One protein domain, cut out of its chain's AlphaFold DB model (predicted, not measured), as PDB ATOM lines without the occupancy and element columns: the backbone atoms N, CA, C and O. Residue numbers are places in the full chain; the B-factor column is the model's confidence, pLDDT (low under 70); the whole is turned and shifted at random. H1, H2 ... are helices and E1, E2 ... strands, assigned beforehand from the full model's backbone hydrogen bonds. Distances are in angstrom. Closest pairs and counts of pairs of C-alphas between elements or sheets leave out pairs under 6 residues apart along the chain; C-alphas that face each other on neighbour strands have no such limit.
ATOM      1  N   LYS A  15     -33.748 -18.763 -13.571       85.25
ATOM      2  CA  LYS A  15     -35.021 -18.646 -14.288       85.25
ATOM      3  C   LYS A  15     -35.608 -17.273 -14.030       85.25
ATOM      4  O   LYS A  15     -35.251 -16.606 -13.057       85.25
ATOM      5  N   HIS A  16     -36.519 -16.867 -14.898       89.00
ATOM      6  CA  HIS A  16     -37.376 -15.733 -14.605       89.00
ATOM      7  C   HIS A  16     -38.404 -16.138 -13.558       89.00
ATOM      8  O   HIS A  16     -39.220 -17.017 -13.805       89.00
ATOM      9  N   TYR A  17     -38.392 -15.484 -12.407       87.81
ATOM     10  CA  TYR A  17     -39.395 -15.678 -11.371       87.81
ATOM     11  C   TYR A  17     -40.263 -14.433 -11.282       87.81
ATOM     12  O   TYR A  17     -39.763 -13.309 -11.224       87.81
ATOM     13  N   THR A  18     -41.575 -14.635 -11.282       90.31
ATOM     14  CA  THR A  18     -42.532 -13.592 -10.917       90.31
ATOM     15  C   THR A  18     -42.716 -13.674  -9.416       90.31
ATOM     16  O   THR A  18     -43.204 -14.690  -8.916       90.31
ATOM     17  N   VAL A  19     -42.292 -12.636  -8.706       90.19
ATOM     18  CA  VAL A  19     -42.356 -12.582  -7.241       90.19
ATOM     19  C   VAL A  19     -43.409 -11.578  -6.791       90.19
ATOM     20  O   VAL A  19     -43.773 -10.681  -7.554       90.19
ATOM     21  N   GLU A  20     -43.902 -11.720  -5.563       88.81
ATOM     22  CA  GLU A  20     -44.743 -10.685  -4.957       88.81
ATOM     23  C   GLU A  20     -43.938  -9.394  -4.763       88.81
ATOM     24  O   GLU A  20     -42.874  -9.383  -4.140       88.81
ATOM     25  N   GLY A  21     -44.438  -8.316  -5.360       84.38
ATOM     26  CA  GLY A  21     -43.931  -6.957  -5.232       84.38
ATOM     27  C   GLY A  21     -44.889  -6.094  -4.421       84.38
ATOM     28  O   GLY A  21     -45.396  -6.507  -3.379       84.38
ATOM     29  N   ASP A  22     -45.135  -4.872  -4.889       83.19
ATOM     30  CA  ASP A  22     -45.971  -3.917  -4.165       83.19
ATOM     31  C   ASP A  22     -47.431  -3.999  -4.629       83.19
ATOM     32  O   ASP A  22     -47.813  -3.443  -5.659       83.19
ATOM     33  N   ILE A  23     -48.267  -4.694  -3.855       78.44
ATOM     34  CA  ILE A  23     -49.701  -4.868  -4.148       78.44
ATOM     35  C   ILE A  23     -50.482  -3.546  -4.230       78.44
ATOM     36  O   ILE A  23     -51.581  -3.522  -4.781       78.44
ATOM     37  N   ASN A  24     -49.930  -2.439  -3.721       82.88
ATOM     38  CA  ASN A  24     -50.537  -1.111  -3.824       82.88
ATOM     39  C   ASN A  24     -50.057  -0.336  -5.058       82.88
ATOM     40  O   ASN A  24     -50.523   0.780  -5.317       82.88
ATOM     41  N   ALA A  25     -49.130  -0.890  -5.842       80.75
ATOM     42  CA  ALA A  25     -48.628  -0.224  -7.025       80.75
ATOM     43  C   ALA A  25     -49.718  -0.097  -8.097       80.75
ATOM     44  O   ALA A  25     -50.351  -1.060  -8.522       80.75
ATOM     45  N   LYS A  26     -49.867   1.119  -8.638       78.88
ATOM     46  CA  LYS A  26     -50.787   1.415  -9.754       78.88
ATOM     47  C   LYS A  26     -50.484   0.635 -11.039       78.88
ATOM     48  O   LYS A  26     -51.300   0.643 -11.958       78.88
ATOM     49  N   LYS A  27     -49.301   0.028 -11.154       81.31
ATOM     50  CA  LYS A  27     -48.859  -0.699 -12.345       81.31
ATOM     51  C   LYS A  27     -48.626  -2.162 -11.984       81.31
ATOM     52  O   LYS A  27     -47.850  -2.469 -11.088       81.31
ATOM     53  N   ALA A  28     -49.228  -3.063 -12.758       76.69
ATOM     54  CA  ALA A  28     -49.138  -4.508 -12.529       76.69
ATOM     55  C   ALA A  28     -47.694  -5.045 -12.524       76.69
ATOM     56  O   ALA A  28     -47.386  -5.986 -11.805       76.69
ATOM     57  N   LYS A  29     -46.795  -4.419 -13.292       75.75
ATOM     58  CA  LYS A  29     -45.369  -4.775 -13.332       75.75
ATOM     59  C   LYS A  29     -44.611  -4.487 -12.030       75.75
ATOM     60  O   LYS A  29     -43.571  -5.088 -11.805       75.75
ATOM     61  N   ASP A  30     -45.111  -3.556 -11.223       81.06
ATOM     62  CA  ASP A  30     -44.527  -3.177  -9.936       81.06
ATOM     63  C   ASP A  30     -45.150  -4.013  -8.799       81.06
ATOM     64  O   ASP A  30     -44.472  -4.351  -7.830       81.06
ATOM     65  N   ALA A  31     -46.413  -4.427  -8.962       86.62
ATOM     66  CA  ALA A  31     -47.069  -5.388  -8.075       86.62
ATOM     67  C   ALA A  31     -46.509  -6.807  -8.220       86.62
ATOM     68  O   ALA A  31     -46.362  -7.512  -7.228       86.62
ATOM     69  N   TYR A  32     -46.159  -7.207  -9.445       87.12
ATOM     70  CA  TYR A  32     -45.635  -8.536  -9.757       87.12
ATOM     71  C   TYR A  32     -44.400  -8.440 -10.658       87.12
ATOM     72  O   TYR A  32     -44.471  -8.723 -11.864       87.12
ATOM     73  N   PRO A  33     -43.262  -7.990 -10.106       87.88
ATOM     74  CA  PRO A  33     -42.037  -7.865 -10.870       87.88
ATOM     75  C   PRO A  33     -41.506  -9.240 -11.277       87.88
ATOM     76  O   PRO A  33     -41.503 -10.205 -10.508       87.88
ATOM     77  N   LYS A  34     -41.013  -9.307 -12.516       89.19
ATOM     78  CA  LYS A  34     -40.304 -10.469 -13.054       89.19
ATOM     79  C   LYS A  34     -38.810 -10.247 -12.890       89.19
ATOM     80  O   LYS A  34     -38.273  -9.288 -13.439       89.19
ATOM     81  N   LEU A  35     -38.154 -11.121 -12.139       87.88
ATOM     82  CA  LEU A  35     -36.735 -11.024 -11.817       87.88
ATOM     83  C   LEU A  35     -36.045 -12.345 -12.149       87.88
ATOM     84  O   LEU A  35     -36.540 -13.419 -11.805       87.88
ATOM     85  N   ALA A  36     -34.885 -12.275 -12.797       88.44
ATOM     86  CA  ALA A  36     -34.006 -13.428 -12.920       88.44
ATOM     87  C   ALA A  36     -33.371 -13.693 -11.550       88.44
ATOM     88  O   ALA A  36     -32.647 -12.844 -11.032       88.44
ATOM     89  N   LEU A  37     -33.666 -14.833 -10.927       85.25
ATOM     90  CA  LEU A  37     -33.116 -15.179  -9.613       85.25
ATOM     91  C   LEU A  37     -32.386 -16.519  -9.661       85.25
ATOM     92  O   LEU A  37     -32.689 -17.404 -10.460       85.25
ATOM     93  N   CYS A  38     -31.399 -16.647  -8.781       83.81
ATOM     94  CA  CYS A  38     -30.712 -17.899  -8.507       83.81
ATOM     95  C   CYS A  38     -31.538 -18.770  -7.540       83.81
ATOM     96  O   CYS A  38     -32.290 -18.213  -6.743       83.81
ATOM     97  N   GLU A  39     -31.358 -20.096  -7.518       77.81
ATOM     98  CA  GLU A  39     -32.084 -20.992  -6.584       77.81
ATOM     99  C   GLU A  39     -31.922 -20.612  -5.101       77.81
ATOM    100  O   GLU A  39     -32.857 -20.699  -4.313       77.81
ATOM    101  N   SER A  40     -30.752 -20.107  -4.702       82.75
ATOM    102  CA  SER A  40     -30.555 -19.622  -3.328       82.75
ATOM    103  C   SER A  40     -31.283 -18.301  -3.062       82.75
ATOM    104  O   SER A  40     -31.730 -18.035  -1.954       82.75
ATOM    105  N   CYS A  41     -31.375 -17.458  -4.085       84.94
ATOM    106  CA  CYS A  41     -31.900 -16.107  -3.998       84.94
ATOM    107  C   CYS A  41     -33.426 -16.134  -3.993       84.94
ATOM    108  O   CYS A  41     -34.051 -15.442  -3.195       84.94
ATOM    109  N   VAL A  42     -34.009 -16.961  -4.862       85.56
ATOM    110  CA  VAL A  42     -35.455 -17.142  -4.996       85.56
ATOM    111  C   VAL A  42     -36.079 -17.719  -3.728       85.56
ATOM    112  O   VAL A  42     -37.202 -17.363  -3.402       85.56
ATOM    113  N   SER A  43     -35.330 -18.502  -2.945       83.75
ATOM    114  CA  SER A  43     -35.797 -19.020  -1.654       83.75
ATOM    115  C   SER A  43     -36.179 -17.927  -0.643       83.75
ATOM    116  O   SER A  43     -36.907 -18.215   0.301       83.75
ATOM    117  N   GLY A  44     -35.679 -16.696  -0.803       84.50
ATOM    118  CA  GLY A  44     -36.051 -15.545   0.028       84.50
ATOM    119  C   GLY A  44     -37.236 -14.737  -0.508       84.50
ATOM    120  O   GLY A  44     -37.554 -13.692   0.053       84.50
ATOM    121  N   TYR A  45     -37.851 -15.176  -1.606       84.81
ATOM    122  CA  TYR A  45     -38.961 -14.506  -2.271       84.81
ATOM    123  C   TYR A  45     -40.196 -15.397  -2.319       84.81
ATOM    124  O   TYR A  45     -40.103 -16.619  -2.419       84.81
ATOM    125  N   ILE A  46     -41.365 -14.763  -2.324       88.94
ATOM    126  CA  ILE A  46     -42.622 -15.456  -2.589       88.94
ATOM    127  C   ILE A  46     -42.797 -15.516  -4.104       88.94
ATOM    128  O   ILE A  46     -43.092 -14.508  -4.747       88.94
ATOM    129  N   VAL A  47     -42.541 -16.691  -4.679       89.12
ATOM    130  CA  VAL A  47     -42.708 -16.944  -6.113       89.12
ATOM    131  C   VAL A  47     -44.171 -17.218  -6.409       89.12
ATOM    132  O   VAL A  47     -44.754 -18.170  -5.902       89.12
ATOM    133  N   ILE A  48     -44.738 -16.404  -7.286       89.81
ATOM    134  CA  ILE A  48     -46.102 -16.566  -7.789       89.81
ATOM    135  C   ILE A  48     -46.094 -17.437  -9.040       89.81
ATOM    136  O   ILE A  48     -46.999 -18.233  -9.268       89.81
ATOM    137  N   SER A  49     -45.079 -17.257  -9.888       87.12
ATOM    138  CA  SER A  49     -44.961 -17.981 -11.147       87.12
ATOM    139  C   SER A  49     -43.500 -18.154 -11.540       87.12
ATOM    140  O   SER A  49     -42.733 -17.188 -11.586       87.12
ATOM    141  N   GLU A  50     -43.135 -19.396 -11.840       87.88
ATOM    142  CA  GLU A  50     -41.855 -19.751 -12.442       87.88
ATOM    143  C   GLU A  50     -41.952 -19.644 -13.964       87.88
ATOM    144  O   GLU A  50     -42.846 -20.212 -14.592       87.88
ATOM    145  N   GLY A  51     -41.030 -18.899 -14.555       85.44
ATOM    146  CA  GLY A  51     -40.881 -18.744 -15.993       85.44
ATOM    147  C   GLY A  51     -39.777 -19.627 -16.568       85.44
ATOM    148  O   GLY A  51     -39.313 -20.597 -15.967       85.44
ATOM    149  N   GLU A  52     -39.345 -19.263 -17.771       84.12
ATOM    150  CA  GLU A  52     -38.335 -20.004 -18.519       84.12
ATOM    151  C   GLU A  52     -36.929 -19.819 -17.935       84.12
ATOM    152  O   GLU A  52     -36.636 -18.848 -17.225       84.12
ATOM    153  N   ARG A  53     -36.041 -20.765 -18.267       81.44
ATOM    154  CA  ARG A  53     -34.614 -20.637 -17.973       81.44
ATOM    155  C   ARG A  53     -34.038 -19.426 -18.679       81.44
ATOM    156  O   ARG A  53     -34.299 -19.207 -19.858       81.44
ATOM    157  N   THR A  54     -33.213 -18.685 -17.953       80.31
ATOM    158  CA  THR A  54     -32.508 -17.522 -18.478       80.31
ATOM    159  C   THR A  54     -31.016 -17.617 -18.183       80.31
ATOM    160  O   THR A  54     -30.594 -18.288 -17.240       80.31
TER     161      THR A  54
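AT A GLANCE: This is residues 15 to 54 of the 65 residues of an uncharacterized protein of Vibrio scophthalmi (UniProt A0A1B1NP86). A small, strongly twisted sheet of three strands forms one end of an elongated model, and a loop that holds the one-turn helix H1, residues 20 to 33, forms the other. The short helix H2 grazes the sheet toward the end away from H1. The printed part has 40 residues, with two named helices and three named strands in the order E1, H1, E2, H2, E3; the sheet runs E2, E1, E3, all antiparallel, and the class is mixed, helices and strands. The whole is compact, with a radius of gyration of the C-alphas of 10.0 A, and spans 29 by 19 by 11 A.

HOW THE PARTS SIT: E1, residues 15 to 19, is the inner strand. H1, residues 28 to 31, is not on the sheet. E2, residues 34 to 38, is an edge strand antiparallel to E1 at 123 degrees; N 17 and O 35 are 2.8 A apart, within hydrogen-bond range. H2, residues 39 to 42, only grazes the sheet and is apart from H1; the closest C-alphas of E1 and H2, those of Tyr 17 and Val 42, are 7.6 A apart. E3, residues 47 to 54, is the other edge strand, antiparallel to E1 at 160 degrees, with N 51 and O 16 2.7 A apart, within hydrogen-bond range. E2, H2 and E3 form a split strand-helix-strand unit, two strands of one sheet that are not neighbours, with H2 between them along the chain and E1 between them in the sheet, and its crossover is right-handed. Both helices are too short for an O i to N i+4 pair.

IN THESE COORDINATES: E1 begins at C-alpha 15 (-35.021, -18.646, -14.288) and is 11.8 A long; E2 is 13.0 A. E3 is 16.0 A, bends by 57 degrees at residue 51 and ends at C-alpha 54 (-32.508, -17.522, -18.478).

THE WHOLE: The C-alphas farthest apart, those of Lys 26 and Ser 40, are 29.9 A apart. The printed part has no cut and no long link. No printed residue is under 70 in pLDDT.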